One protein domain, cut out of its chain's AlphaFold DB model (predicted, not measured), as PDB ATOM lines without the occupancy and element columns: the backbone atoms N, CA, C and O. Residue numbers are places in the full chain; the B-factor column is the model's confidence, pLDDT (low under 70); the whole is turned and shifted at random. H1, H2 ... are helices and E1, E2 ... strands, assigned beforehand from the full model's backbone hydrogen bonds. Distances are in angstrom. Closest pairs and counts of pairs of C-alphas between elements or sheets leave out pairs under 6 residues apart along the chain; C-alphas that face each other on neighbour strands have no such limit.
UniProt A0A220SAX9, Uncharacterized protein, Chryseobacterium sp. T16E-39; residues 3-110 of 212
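What this domain is: This is residues 3 to 110 of the 212 residues of an uncharacterized protein of Chryseobacterium sp. T16E-39 (UniProt A0A220SAX9). Two small three-stranded sheets, offset from each other and not in contact, are joined by a long loop whose residues 45 to 49 run between them. The first, E1 E2 E3, is made of two hairpins that share E2, E1 with E2 and E2 with E3; the second, E4 E6 E5, is strongly twisted, with the short helix H2 at one end and H1 at the far end of the long axis. The 108 printed residues follow E1 E2 E3 E4 H1 E5 E6 H2, two helices and six strands; the first sheet is antiparallel, the second mixed. The class is mostly strand, with under half of the residues in named elements. It is only just compact, close to loose, with a radius of gyration of the C-alphas of 15.5 A and spans of 50 by 34 by 20 A.

How they stand to each other: E1, residues 3 to 5, E2, residues 11 to 17, and E3, residues 27 to 33, form a meander, each strand the antiparallel neighbour of the one before. N 4 and O 13 are 2.9 A apart, and N 14 and O 30 are 2.8 A apart, within hydrogen-bond range. E4, residues 59 to 66, is parallel to E6, residues 95 to 103, at 24 degrees, with N 62 and O 98 at 3.0 A. E5, residues 86 to 92, makes a hairpin with E6, with N 101 and O 86 at 2.8 A. Residues 50 to 51 pair antiparallel with residues 62 to 63 of E4. E3 and E5 are only just apart, closest 8.1 A. H2, residues 104 to 109, is on the second sheet and stands up from it at 65 degrees; its closest C-alphas to E4 are those of Tyr 104 and His 65, 5.2 A. Every O i to N i+4 pair of H2 is within hydrogen-bond range; H1, residues 74 to 77, is too short for one. H1 and H2 are close but not clearly touching, the C-alphas of Tyr 75 and Lys 105 being closest at 6.7 A.

Where its parts are: E1 begins at C-alpha 3 (126.231, 139.667, 150.832). E2 is 19.9 A long, E3 19.5 A, E4 22.3 A, E5 18.3 A and E6 25.4 A. H2 ends at C-alpha 109 (108.228, 156.125, 136.178).

The domain as a whole: The C-alphas farthest apart are those of Thr 35 and Asn 77, 49.8 A. The printed part has no cut. The link from E3 to E4, 25 residues, is long. The mean pLDDT of the printed part is 87.1; residues 18 to 25, 36 to 40 and 42 are under 70.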
ATOM      1  N   ARG A   3     126.060 139.184 149.458       92.31
ATOM      2  CA  ARG A   3     126.231 139.667 150.832       92.31
ATOM      3  C   ARG A   3     127.097 140.911 150.906       92.31
ATOM      4  O   ARG A   3     128.036 141.063 150.128       92.31
ATOM      5  N   GLN A   4     126.833 141.738 151.903       92.81
ATOM      6  CA  GLN A   4     127.638 142.895 152.267       92.81
ATOM      7  C   GLN A   4     127.781 142.935 153.791       92.81
ATOM      8  O   GLN A   4     126.803 142.761 154.519       92.81
ATOM      9  N   LYS A   5     128.993 143.194 154.286       91.12
ATOM     10  CA  LYS A   5     129.234 143.421 155.715       91.12
ATOM     11  C   LYS A   5     128.689 144.784 156.136       91.12
ATOM     12  O   LYS A   5     128.867 145.769 155.421       91.12
ATOM     13  N   ILE A   6     128.038 144.849 157.297       91.88
ATOM     14  CA  ILE A   6     127.646 146.123 157.896       91.88
ATOM     15  C   ILE A   6     128.804 146.602 158.772       91.88
ATOM     16  O   ILE A   6     129.075 146.035 159.834       91.88
ATOM     17  N   ASP A   7     129.501 147.637 158.306       87.25
ATOM     18  CA  ASP A   7     130.703 148.155 158.960       87.25
ATOM     19  C   ASP A   7     130.485 148.478 160.441       87.25
ATOM     20  O   ASP A   7     129.505 149.117 160.832       87.25
ATOM     21  N   GLY A   8     131.457 148.068 161.258       85.38
ATOM     22  CA  GLY A   8     131.415 148.236 162.709       85.38
ATOM     23  C   GLY A   8     130.533 147.220 163.436       85.38
ATOM     24  O   GLY A   8     130.249 147.428 164.612       85.38
ATOM     25  N   THR A   9     130.092 146.144 162.771       89.25
ATOM     26  CA  THR A   9     129.290 145.069 163.380       89.25
ATOM     27  C   THR A   9     129.741 143.674 162.924       89.25
ATOM     28  O   THR A   9     130.445 143.537 161.921       89.25
ATOM     29  N   SER A  10     129.300 142.632 163.639       88.19
ATOM     30  CA  SER A  10     129.373 141.225 163.202       88.19
ATOM     31  C   SER A  10     128.295 140.860 162.171       88.19
ATOM     32  O   SER A  10     128.250 139.718 161.713       88.19
ATOM     33  N   LYS A  11     127.402 141.794 161.820       90.81
ATOM     34  CA  LYS A  11     126.221 141.517 161.003       90.81
ATOM     35  C   LYS A  11     126.499 141.753 159.522       90.81
ATOM     36  O   LYS A  11     127.321 142.583 159.121       90.81
ATOM     37  N   VAL A  12     125.766 141.020 158.702       91.38
ATOM     38  CA  VAL A  12     125.796 141.086 157.245       91.38
ATOM     39  C   VAL A  12     124.381 141.319 156.737       91.38
ATOM     40  O   VAL A  12     123.412 140.802 157.290       91.38
ATOM     41  N   ILE A  13     124.269 142.105 155.673       92.88
ATOM     42  CA  ILE A  13     123.033 142.251 154.918       92.88
ATOM     43  C   ILE A  13     123.151 141.414 153.647       92.88
ATOM     44  O   ILE A  13     124.112 141.537 152.881       92.88
ATOM     45  N   TYR A  14     122.183 140.534 153.449       91.38
ATOM     46  CA  TYR A  14     122.053 139.720 152.253       91.38
ATOM     47  C   TYR A  14     121.066 140.374 151.304       91.38
ATOM     48  O   TYR A  14     120.049 140.903 151.737       91.38
ATOM     49  N   TYR A  15     121.370 140.299 150.016       91.94
ATOM     50  CA  TYR A  15     120.420 140.549 148.945       91.94
ATOM     51  C   TYR A  15     120.165 139.236 148.213       91.94
ATOM     52  O   TYR A  15     121.097 138.564 147.745       91.94
ATOM     53  N   PHE A  16     118.897 138.863 148.110       86.44
ATOM     54  CA  PHE A  16     118.469 137.662 147.412       86.44
ATOM     55  C   PHE A  16     117.410 138.009 146.368       86.44
ATOM     56  O   PHE A  16     116.636 138.952 146.510       86.44
ATOM     57  N   SER A  17     117.407 137.214 145.307       79.81
ATOM     58  CA  SER A  17     116.327 137.100 144.335       79.81
ATOM     59  C   SER A  17     116.243 135.611 144.055       79.81
ATOM     60  O   SER A  17     117.174 135.025 143.494       79.81
ATOM     61  N   ALA A  18     115.207 134.986 144.598       69.62
ATOM     62  CA  ALA A  18     114.976 133.562 144.475       69.62
ATOM     63  C   ALA A  18     113.750 133.367 143.592       69.62
ATOM     64  O   ALA A  18     112.682 133.885 143.886       69.62
ATOM     65  N   TRP A  19     113.913 132.617 142.509       60.22
ATOM     66  CA  TRP A  19     112.796 132.194 141.677       60.22
ATOM     67  C   TRP A  19     112.216 130.911 142.270       60.22
ATOM     68  O   TRP A  19     112.901 129.887 142.306       60.22
ATOM     69  N   GLY A  20     110.984 130.980 142.771       48.75
ATOM     70  CA  GLY A  20     110.231 129.844 143.294       48.75
ATOM     71  C   GLY A  20     109.012 129.570 142.415       48.75
ATOM     72  O   GLY A  20     107.983 130.226 142.558       48.75
ATOM     73  N   GLY A  21     109.108 128.599 141.504       52.69
ATOM     74  CA  GLY A  21     107.988 128.213 140.632       52.69
ATOM     75  C   GLY A  21     107.559 129.291 139.620       52.69
ATOM     76  O   GLY A  21     108.287 130.251 139.381       52.69
ATOM     77  N   ARG A  22     106.390 129.093 138.984       52.81
ATOM     78  CA  ARG A  22     105.931 129.877 137.817       52.81
ATOM     79  C   ARG A  22     105.755 131.380 138.088       52.81
ATOM     80  O   ARG A  22     106.102 132.152 137.204       52.81
ATOM     81  N   ASP A  23     105.313 131.779 139.287       48.94
ATOM     82  CA  ASP A  23     104.827 133.154 139.524       48.94
ATOM     83  C   ASP A  23     105.358 133.846 140.799       48.94
ATOM     84  O   ASP A  23     104.935 134.958 141.109       48.94
ATOM     85  N   SER A  24     106.299 133.247 141.546       55.50
ATOM     86  CA  SER A  24     106.880 133.896 142.734       55.50
ATOM     87  C   SER A  24     108.384 134.142 142.584       55.50
ATOM     88  O   SER A  24     109.183 133.220 142.413       55.50
ATOM     89  N   ASN A  25     108.782 135.414 142.642       64.69
ATOM     90  CA  ASN A  25     110.184 135.838 142.707       64.69
ATOM     91  C   ASN A  25     110.403 136.670 143.978       64.69
ATOM     92  O   ASN A  25     110.514 137.901 143.893       64.69
ATOM     93  N   PRO A  26     110.400 136.039 145.170       70.94
ATOM     94  CA  PRO A  26     110.783 136.725 146.391       70.94
ATOM     95  C   PRO A  26     112.187 137.315 146.229       70.94
ATOM     96  O   PRO A  26     113.183 136.620 145.997       70.94
ATOM     97  N   ARG A  27     112.250 138.640 146.357       81.94
ATOM     98  CA  ARG A  27     113.477 139.428 146.334       81.94
ATOM     99  C   ARG A  27     113.455 140.423 147.479       81.94
ATOM    100  O   ARG A  27     112.399 140.955 147.812       81.94
ATOM    101  N   GLY A  28     114.616 140.709 148.046       88.81
ATOM    102  CA  GLY A  28     114.707 141.676 149.128       88.81
ATOM    103  C   GLY A  28     116.003 141.567 149.906       88.81
ATOM    104  O   GLY A  28     116.996 141.003 149.434       88.81
ATOM    105  N   PHE A  29     115.968 142.127 151.111       92.56
ATOM    106  CA  PHE A  29     117.106 142.168 152.013       92.56
ATOM    107  C   PHE A  29     116.795 141.449 153.318       92.56
ATOM    108  O   PHE A  29     115.689 141.565 153.829       92.56
ATOM    109  N   ILE A  30     117.780 140.745 153.871       91.75
ATOM    110  CA  ILE A  30     117.717 140.135 155.209       91.75
ATOM    111  C   ILE A  30     119.008 140.482 155.949       91.75
ATOM    112  O   ILE A  30     120.086 140.520 155.348       91.75
ATOM    113  N   ILE A  31     118.911 140.723 157.253       90.00
ATOM    114  CA  ILE A  31     120.065 140.932 158.134       90.00
ATOM    115  C   ILE A  31     120.301 139.646 158.911       90.00
ATOM    116  O   ILE A  31     119.397 139.175 159.592       90.00
ATOM    117  N   LEU A  32     121.522 139.119 158.870       86.81
ATOM    118  CA  LEU A  32     121.927 137.999 159.719       86.81
ATOM    119  C   LEU A  32     123.218 138.334 160.459       86.81
ATOM    120  O   LEU A  32     124.011 139.179 160.035       86.81
ATOM    121  N   ASP A  33     123.451 137.632 161.562       81.00
ATOM    122  CA  ASP A  33     124.790 137.564 162.136       81.00
ATOM    123  C   ASP A  33     125.693 136.726 161.215       81.00
ATOM    124  O   ASP A  33     125.263 135.692 160.702       81.00
ATOM    125  N   SER A  34     126.935 137.162 160.989       72.25
ATOM    126  CA  SER A  34     127.897 136.443 160.138       72.25
ATOM    127  C   SER A  34     128.251 135.038 160.636       72.25
ATOM    128  O   SER A  34     128.759 134.237 159.854       72.25
ATOM    129  N   THR A  35     127.967 134.732 161.905       74.00
ATOM    130  CA  THR A  35     128.163 133.411 162.523       74.00
ATOM    131  C   THR A  35     126.987 132.452 162.327       74.00
ATOM    132  O   THR A  35     127.134 131.254 162.562       74.00
ATOM    133  N   LYS A  36     125.819 132.946 161.897       67.19
ATOM    134  CA  LYS A  36     124.612 132.130 161.710       67.19
ATOM    135  C   LYS A  36     124.524 131.583 160.284       67.19
ATOM    136  O   LYS A  36     124.898 132.257 159.323       67.19
ATOM    137  N   GLN A  37     123.990 130.368 160.145       68.00
ATOM    138  CA  GLN A  37     123.678 129.791 158.839       68.00
ATOM    139  C   GLN A  37     122.607 130.634 158.133       68.00
ATOM    140  O   GLN A  37     121.681 131.140 158.765       68.00
ATOM    141  N   PHE A  38     122.751 130.809 156.819       67.12
ATOM    142  CA  PHE A  38     121.776 131.548 156.028       67.12
ATOM    143  C   PHE A  38     120.471 130.754 155.908       67.12
ATOM    144  O   PHE A  38     120.462 129.668 155.327       67.12
ATOM    145  N   GLN A  39     119.378 131.325 156.413       65.31
ATOM    146  CA  GLN A  39     118.022 130.803 156.277       65.31
ATOM    147  C   GLN A  39     117.090 131.966 155.913       65.31
ATOM    148  O   GLN A  39     117.110 133.009 156.567       65.31
ATOM    149  N   VAL A  40     116.325 131.810 154.827       65.88
ATOM    150  CA  VAL A  40     115.306 132.788 154.418       65.88
ATOM    151  C   VAL A  40     114.013 132.428 155.123       65.88
ATOM    152  O   VAL A  40     113.367 131.449 154.765       65.88
ATOM    153  N   GLU A  41     113.644 133.238 156.101       71.00
ATOM    154  CA  GLU A  41     112.299 133.262 156.671       71.00
ATOM    155  C   GLU A  41     111.628 134.527 156.132       71.00
ATOM    156  O   GLU A  41     112.251 135.595 156.111       71.00
ATOM    157  N   ILE A  42     110.405 134.402 155.610       68.06
ATOM    158  CA  ILE A  42     109.702 135.498 154.918       68.06
ATOM    159  C   ILE A  42     109.509 136.684 155.868       68.06
ATOM    160  O   ILE A  42     109.629 137.840 155.466       68.06
ATOM    161  N   GLU A  43     109.292 136.383 157.141       72.31
ATOM    162  CA  GLU A  43     109.111 137.314 158.249       72.31
ATOM    163  C   GLU A  43     110.349 138.194 158.480       72.31
ATOM    164  O   GLU A  43     110.229 139.308 158.982       72.31
ATOM    165  N   ASN A  44     111.533 137.729 158.067       82.12
ATOM    166  CA  ASN A  44     112.799 138.439 158.248       82.12
ATOM    167  C   ASN A  44     113.175 139.321 157.044       82.12
ATOM    168  O   ASN A  44     114.232 139.968 157.057       82.12
ATOM    169  N   ILE A  45     112.355 139.340 155.985       88.75
ATOM    170  CA  ILE A  45     112.584 140.181 154.809       88.75
ATOM    171  C   ILE A  45     112.313 141.635 155.191       88.75
ATOM    172  O   ILE A  45     111.199 142.011 155.552       88.75
ATOM    173  N   LEU A  46     113.333 142.481 155.060       93.19
ATOM    174  CA  LEU A  46     113.185 143.908 155.302       93.19
ATOM    175  C   LEU A  46     112.164 144.499 154.311       93.19
ATOM    176  O   LEU A  46     112.265 144.214 153.112       93.19
ATOM    177  N   PRO A  47     111.254 145.388 154.753       93.19
ATOM    178  CA  PRO A  47     110.236 146.029 153.912       93.19
ATOM    179  C   PRO A  47     110.819 147.122 152.994       93.19
ATOM    180  O   PRO A  47     110.297 148.230 152.898       93.19
ATOM    181  N   ILE A  48     111.939 146.838 152.332       94.00
ATOM    182  CA  ILE A  48     112.634 147.728 151.402       94.00
ATOM    183  C   ILE A  48     112.982 146.962 150.126       94.00
ATOM    184  O   ILE A  48     113.402 145.806 150.168       94.00
ATOM    185  N   TYR A  49     112.860 147.627 148.980       90.69
ATOM    186  CA  TYR A  49     113.285 147.068 147.695       90.69
ATOM    187  C   TYR A  49     114.676 147.527 147.285       90.69
ATOM    188  O   TYR A  49     115.372 146.796 146.588       90.69
ATOM    189  N   GLN A  50     115.100 148.709 147.736       92.12
ATOM    190  CA  GLN A  50     116.416 149.276 147.445       92.12
ATOM    191  C   GLN A  50     116.970 149.989 148.673       92.12
ATOM    192  O   GLN A  50     116.225 150.622 149.428       92.12
ATOM    193  N   LEU A  51     118.288 149.932 148.857       95.00
ATOM    194  CA  LEU A  51     118.966 150.752 149.853       95.00
ATOM    195  C   LEU A  51     119.147 152.165 149.297       95.00
ATOM    196  O   LEU A  51     119.575 152.362 148.165       95.00
ATOM    197  N   SER A  52     118.856 153.168 150.119       93.31
ATOM    198  CA  SER A  52     119.086 154.581 149.772       93.31
ATOM    199  C   SER A  52     120.443 155.089 150.272       93.31
ATOM    200  O   SER A  52     120.945 156.133 149.838       93.31
ATOM    201  N   GLN A  53     121.059 154.364 151.207       92.44
ATOM    202  CA  GLN A  53     122.355 154.680 151.802       92.44
ATOM    203  C   GLN A  53     123.134 153.405 152.138       92.44
ATOM    204  O   GLN A  53     122.554 152.328 152.246       92.44
ATOM    205  N   ILE A  54     124.447 153.542 152.346       94.62
ATOM    206  CA  ILE A  54     125.289 152.453 152.856       94.62
ATOM    207  C   ILE A  54     124.840 152.133 154.291       94.62
ATOM    208  O   ILE A  54     124.915 153.032 155.140       94.62
ATOM    209  N   PRO A  55     124.423 150.889 154.589       94.12
ATOM    210  CA  PRO A  55     124.152 150.454 155.955       94.12
ATOM    211  C   PRO A  55     125.317 150.762 156.899       94.12
ATOM    212  O   PRO A  55     126.490 150.632 156.537       94.12
ATOM    213  N   ASN A  56     125.006 151.156 158.128       93.00
ATOM    214  CA  ASN A  56     126.005 151.379 159.168       93.00
ATOM    215  C   ASN A  56     125.573 150.724 160.482       93.00
ATOM    216  O   ASN A  56     124.468 150.199 160.587       93.00
ATOM    217  N   LYS A  57     126.447 150.775 161.492       92.12
ATOM    218  CA  LYS A  57     126.253 150.103 162.784       92.12
ATOM    219  C   LYS A  57     124.954 150.447 163.530       92.12
ATOM    220  O   LYS A  57     124.600 149.712 164.441       92.12
ATOM    221  N   THR A  58     124.270 151.540 163.182       93.19
ATOM    222  CA  THR A  58     123.028 151.966 163.848       93.19
ATOM    223  C   THR A  58     121.818 152.028 162.924       93.19
ATOM    224  O   THR A  58     120.702 151.873 163.406       93.19
ATOM    225  N   ASN A  59     122.006 152.281 161.625       94.75
ATOM    226  CA  ASN A  59     120.914 152.632 160.722       94.75
ATOM    227  C   ASN A  59     120.982 151.878 159.391       94.75
ATOM    228  O   ASN A  59     122.047 151.749 158.775       94.75
ATOM    229  N   ILE A  60     119.803 151.488 158.914       95.69
ATOM    230  CA  ILE A  60     119.556 151.018 157.553       95.69
ATOM    231  C   ILE A  60     118.448 151.891 156.974       95.69
ATOM    232  O   ILE A  60     117.399 152.068 157.588       95.69
ATOM    233  N   GLU A  61     118.686 152.452 155.791       96.06
ATOM    234  CA  GLU A  61     117.695 153.275 155.104       96.06
ATOM    235  C   GLU A  61     117.428 152.731 153.711       96.06
ATOM    236  O   GLU A  61     118.337 152.641 152.880       96.06
ATOM    237  N   GLY A  62     116.163 152.464 153.418       96.12
ATOM    238  CA  GLY A  62     115.738 152.003 152.109       96.12
ATOM    239  C   GLY A  62     114.480 152.693 151.617       96.12
ATOM    240  O   GLY A  62     113.844 153.491 152.317       96.12
ATOM    241  N   ILE A  63     114.158 152.383 150.371       95.56
ATOM    242  CA  ILE A  63     112.928 152.805 149.726       95.56
ATOM    243  C   ILE A  63     112.130 151.586 149.278       95.56
ATOM    244  O   ILE A  63     112.684 150.533 148.952       95.56
ATOM    245  N   THR A  64     110.819 151.750 149.275       95.31
ATOM    246  CA  THR A  64     109.864 150.809 148.702       95.31
ATOM    247  C   THR A  64     108.720 151.596 148.075       95.31
ATOM    248  O   THR A  64     108.685 152.830 148.139       95.31
ATOM    249  N   HIS A  65     107.776 150.894 147.473       94.38
ATOM    250  CA  HIS A  65     106.564 151.489 146.958       94.38
ATOM    251  C   HIS A  65     105.335 150.758 147.473       94.38
ATOM    252  O   HIS A  65     105.382 149.577 147.803       94.38
ATOM    253  N   ASP A  66     104.222 151.468 147.464       95.38
ATOM    254  CA  ASP A  66     102.898 150.899 147.647       95.38
ATOM    255  C   ASP A  66     101.947 151.550 146.638       95.38
ATOM    256  O   ASP A  66     102.284 152.529 145.962       95.38
ATOM    257  N   CYS A  67     100.769 150.973 146.482       93.38
ATOM    258  CA  CYS A  67      99.898 151.278 145.378       93.38
ATOM    259  C   CYS A  67      99.429 152.732 145.375       93.38
ATOM    260  O   CYS A  67      99.504 153.396 144.340       93.38
ATOM    261  N   TYR A  68      98.945 153.223 146.521       93.00
ATOM    262  CA  TYR A  68      98.397 154.575 146.692       93.00
ATOM    263  C   TYR A  68      97.511 155.034 145.516       93.00
ATOM    264  O   TYR A  68      97.681 156.135 144.987       93.00
ATOM    265  N   GLY A  69      96.596 154.158 145.079       88.56
ATOM    266  CA  GLY A  69      95.663 154.432 143.981       88.56
ATOM    267  C   GLY A  69      96.299 154.455 142.589       88.56
ATOM    268  O   GLY A  69      95.746 155.067 141.684       88.56
ATOM    269  N   THR A  70      97.466 153.830 142.410       90.75
ATOM    270  CA  THR A  70      98.214 153.850 141.145       90.75
ATOM    271  C   THR A  70      98.612 152.466 140.650       90.75
ATOM    272  O   THR A  70      99.667 152.306 140.060       90.75
ATOM    273  N   CYS A  71      97.779 151.451 140.866       88.56
ATOM    274  CA  CYS A  71      97.967 150.116 140.287       88.56
ATOM    275  C   CYS A  71      96.716 149.682 139.540       88.56
ATOM    276  O   CYS A  71      95.637 150.242 139.744       88.56
ATOM    277  N   GLY A  72      96.871 148.665 138.692       89.12
ATOM    278  CA  GLY A  72      95.795 148.207 137.823       89.12
ATOM    279  C   GLY A  72      95.319 149.337 136.913       89.12
ATOM    280  O   GLY A  72      96.117 150.143 136.436       89.12
ATOM    281  N   GLU A  73      94.011 149.433 136.718       88.38
ATOM    282  CA  GLU A  73      93.402 150.418 135.816       88.38
ATOM    283  C   GLU A  73      93.673 151.874 136.234       88.38
ATOM    284  O   GLU A  73      93.865 152.746 135.386       88.38
ATOM    285  N   LEU A  74      93.783 152.143 137.541       90.06
ATOM    286  CA  LEU A  74      94.033 153.491 138.068       90.06
ATOM    287  C   LEU A  74      95.445 154.012 137.753       90.06
ATOM    288  O   LEU A  74      95.692 155.222 137.818       90.06
ATOM    289  N   TYR A  75      96.381 153.132 137.381       90.38
ATOM    290  CA  TYR A  75      97.733 153.529 136.987       90.38
ATOM    291  C   TYR A  75      97.706 154.545 135.837       90.38
ATOM    292  O   TYR A  75      98.349 155.589 135.925       90.38
ATOM    293  N   TYR A  76      96.917 154.302 134.789       88.31
ATOM    294  CA  TYR A  76      96.938 155.133 133.579       88.31
ATOM    295  C   TYR A  76      96.363 156.541 133.794       88.31
ATOM    296  O   TYR A  76      96.833 157.489 133.172       88.31
ATOM    297  N   ASN A  77      95.437 156.700 134.744       90.94
ATOM    298  CA  ASN A  77      94.727 157.963 134.991       90.94
ATOM    299  C   ASN A  77      95.294 158.790 136.158       90.94
ATOM    300  O   ASN A  77      94.861 159.917 136.398       90.94
ATOM    301  N   SER A  78      96.254 158.247 136.905       91.38
ATOM    302  CA  SER A  78      96.880 158.935 138.036       91.38
ATOM    303  C   SER A  78      98.082 159.781 137.609       91.38
ATOM    304  O   SER A  78      98.680 159.566 136.553       91.38
ATOM    305  N   LYS A  79      98.469 160.757 138.438       93.06
ATOM    306  CA  LYS A  79      99.720 161.512 138.270       93.06
ATOM    307  C   LYS A  79     100.788 160.951 139.209       93.06
ATOM    308  O   LYS A  79     100.446 160.655 140.355       93.06
ATOM    309  N   PRO A  80     102.051 160.838 138.766       94.00
ATOM    310  CA  PRO A  80     103.123 160.357 139.622       94.00
ATOM    311  C   PRO A  80     103.408 161.328 140.775       94.00
ATOM    312  O   PRO A  80     103.479 162.546 140.595       94.00
ATOM    313  N   VAL A  81     103.613 160.774 141.968       95.19
ATOM    314  CA  VAL A  81     104.046 161.490 143.171       95.19
ATOM    315  C   VAL A  81     105.414 160.968 143.595       95.19
ATOM    316  O   VAL A  81     105.560 159.827 144.027       95.19
ATOM    317  N   PHE A  82     106.417 161.833 143.493       95.00
ATOM    318  CA  PHE A  82     107.819 161.460 143.710       95.00
ATOM    319  C   PHE A  82     108.309 161.667 145.139       95.00
ATOM    320  O   PHE A  82     109.341 161.126 145.523       95.00
ATOM    321  N   ARG A  83     107.574 162.441 145.939       96.38
ATOM    322  CA  ARG A  83     107.812 162.573 147.380       96.38
ATOM    323  C   ARG A  83     107.327 161.319 148.117       96.38
ATOM    324  O   ARG A  83     106.383 160.679 147.650       96.38
ATOM    325  N   PRO A  84     107.921 160.971 149.269       97.19
ATOM    326  CA  PRO A  84     107.447 159.840 150.053       97.19
ATOM    327  C   PRO A  84     105.998 160.067 150.496       97.19
ATOM    328  O   PRO A  84     105.649 161.140 150.987       97.19
ATOM    329  N   MET A  85     105.174 159.036 150.336       97.56
ATOM    330  CA  MET A  85     103.795 158.994 150.825       97.56
ATOM    331  C   MET A  85     103.767 158.716 152.327       97.56
ATOM    332  O   MET A  85     102.953 159.276 153.055       97.56
ATOM    333  N   LYS A  86     104.691 157.865 152.787       97.62
ATOM    334  CA  LYS A  86     104.838 157.463 154.186       97.62
ATOM    335  C   LYS A  86     106.306 157.205 154.513       97.62
ATOM    336  O   LYS A  86     107.101 156.848 153.641       97.62
ATOM    337  N   VAL A  87     106.669 157.396 155.777       97.69
ATOM    338  CA  VAL A  87     107.977 157.013 156.309       97.69
ATOM    339  C   VAL A  87     107.750 156.158 157.542       97.69
ATOM    340  O   VAL A  87     107.247 156.658 158.544       97.69
ATOM    341  N   ASP A  88     108.159 154.900 157.461       97.62
ATOM    342  CA  ASP A  88     108.095 153.961 158.573       97.62
ATOM    343  C   ASP A  88     109.463 153.841 159.239       97.62
ATOM    344  O   ASP A  88     110.509 153.852 158.580       97.62
ATOM    345  N   ILE A  89     109.447 153.769 160.568       97.00
ATOM    346  CA  ILE A  89     110.635 153.587 161.395       97.00
ATOM    347  C   ILE A  89     110.385 152.383 162.297       97.00
ATOM    348  O   ILE A  89     109.487 152.426 163.135       97.00
ATOM    349  N   SER A  90     111.193 151.339 162.141       95.00
ATOM    350  CA  SER A  90     111.176 150.151 162.997       95.00
ATOM    351  C   SER A  90     112.574 149.841 163.537       95.00
ATOM    352  O   SER A  90     113.554 150.536 163.236       95.00
ATOM    353  N   SER A  91     112.663 148.822 164.389       93.00
ATOM    354  CA  SER A  91     113.922 148.285 164.894       93.00
ATOM    355  C   SER A  91     114.047 146.841 164.432       93.00
ATOM    356  O   SER A  91     113.270 145.999 164.864       93.00
ATOM    357  N   GLU A  92     115.031 146.560 163.582       88.31
ATOM    358  CA  GLU A  92     115.261 145.235 163.003       88.31
ATOM    359  C   GLU A  92     116.659 144.754 163.362       88.31
ATOM    360  O   GLU A  92     117.655 145.391 163.008       88.31
ATOM    361  N   ASN A  93     116.769 143.622 164.062       85.38
ATOM    362  CA  ASN A  93     118.060 143.036 164.443       85.38
ATOM    363  C   ASN A  93     119.021 144.046 165.116       85.38
ATOM    364  O   ASN A  93     120.233 144.021 164.889       85.38
ATOM    365  N   GLY A  94     118.485 144.959 165.933       88.00
ATOM    366  CA  GLY A  94     119.247 146.008 166.622       88.00
ATOM    367  C   GLY A  94     119.680 147.187 165.739       88.00
ATOM    368  O   GLY A  94     120.493 147.996 166.181       88.00
ATOM    369  N   PHE A  95     119.168 147.293 164.512       93.19
ATOM    370  CA  PHE A  95     119.316 148.463 163.650       93.19
ATOM    371  C   PHE A  95     118.015 149.253 163.605       93.19
ATOM    372  O   PHE A  95     116.936 148.680 163.486       93.19
ATOM    373  N   LYS A  96     118.112 150.581 163.594       96.75
ATOM    374  CA  LYS A  96     116.987 151.430 163.210       96.75
ATOM    375  C   LYS A  96     116.782 151.307 161.700       96.75
ATOM    376  O   LYS A  96     117.647 151.720 160.921       96.75
ATOM    377  N   LEU A  97     115.646 150.755 161.292       96.81
ATOM    378  CA  LEU A  97     115.242 150.681 159.895       96.81
ATOM    379  C   LEU A  97     114.353 151.880 159.570       96.81
ATOM    380  O   LEU A  97     113.328 152.089 160.211       96.81
ATOM    381  N   LYS A  98     114.740 152.662 158.562       97.75
ATOM    382  CA  LYS A  98     113.910 153.727 157.995       97.75
ATOM    383  C   LYS A  98     113.500 153.356 156.574       97.75
ATOM    384  O   LYS A  98     114.338 153.333 155.669       97.75
ATOM    385  N   THR A  99     112.205 153.158 156.378       97.75
ATOM    386  CA  THR A  99     111.608 152.814 155.089       97.75
ATOM    387  C   THR A  99     110.816 154.001 154.566       97.75
ATOM    388  O   THR A  99     109.839 154.428 155.176       97.75
ATOM    389  N   ARG A 100     111.228 154.554 153.423       97.75
ATOM    390  CA  ARG A 100     110.435 155.561 152.702       97.75
ATOM    391  C   ARG A 100     109.557 154.849 151.680       97.75
ATOM    392  O   ARG A 100     110.079 154.165 150.801       97.75
ATOM    393  N   ILE A 101     108.247 155.015 151.802       97.75
ATOM    394  CA  ILE A 101     107.256 154.373 150.944       97.75
ATOM    395  C   ILE A 101     106.749 155.414 149.952       97.75
ATOM    396  O   ILE A 101     106.186 156.437 150.349       97.75
ATOM    397  N   TYR A 102     106.960 155.158 148.667       96.81
ATOM    398  CA  TYR A 102     106.514 156.016 147.572       96.81
ATOM    399  C   TYR A 102     105.251 155.459 146.919       96.81
ATOM    400  O   TYR A 102     104.910 154.287 147.073       96.81
ATOM    401  N   GLN A 103     104.561 156.308 146.165       96.31
ATOM    402  CA  GLN A 103     103.501 155.868 145.268       96.31
ATOM    403  C   GLN A 103     104.103 155.035 144.128       96.31
ATOM    404  O   GLN A 103     105.105 155.444 143.543       96.31
ATOM    405  N   TYR A 104     103.488 153.897 143.789       93.75
ATOM    406  CA  TYR A 104     103.984 152.980 142.757       93.75
ATOM    407  C   TYR A 104     104.276 153.671 141.425       93.75
ATOM    408  O   TYR A 104     105.362 153.484 140.876       93.75
ATOM    409  N   LYS A 105     103.369 154.517 140.922       93.69
ATOM    410  CA  LYS A 105     103.614 155.268 139.683       93.69
ATOM    411  C   LYS A 105     104.817 156.205 139.793       93.69
ATOM    412  O   LYS A 105     105.700 156.156 138.947       93.69
ATOM    413  N   GLY A 106     104.921 156.966 140.884       93.06
ATOM    414  CA  GLY A 106     106.087 157.817 141.140       93.06
ATOM    415  C   GLY A 106     107.405 157.041 141.257       93.06
ATOM    416  O   GLY A 106     108.435 157.497 140.775       93.06
ATOM    417  N   TYR A 107     107.379 155.851 141.856       93.19
ATOM    418  CA  TYR A 107     108.546 154.976 141.953       93.19
ATOM    419  C   TYR A 107     108.935 154.366 140.595       93.19
ATOM    420  O   TYR A 107     110.108 154.357 140.232       93.19
ATOM    421  N   SER A 108     107.958 153.854 139.843       89.25
ATOM    422  CA  SER A 108     108.182 153.118 138.592       89.25
ATOM    423  C   SER A 108     108.569 154.021 137.421       89.25
ATOM    424  O   SER A 108     109.473 153.666 136.669       89.25
ATOM    425  N   GLU A 109     107.954 155.197 137.287       87.12
ATOM    426  CA  GLU A 109     108.228 156.125 136.178       87.12
ATOM    427  C   GLU A 109     109.579 156.851 136.305       87.12
ATOM    428  O   GLU A 109     110.081 157.395 135.325       87.12
ATOM    429  N   HIS A 110     110.213 156.828 137.484       82.50
ATOM    430  CA  HIS A 110     111.579 157.334 137.670       82.50
ATOM    431  C   HIS A 110     112.678 156.349 137.282       82.50
ATOM    432  O   HIS A 110     113.858 156.714 137.314       82.50
TER     433      HIS A 110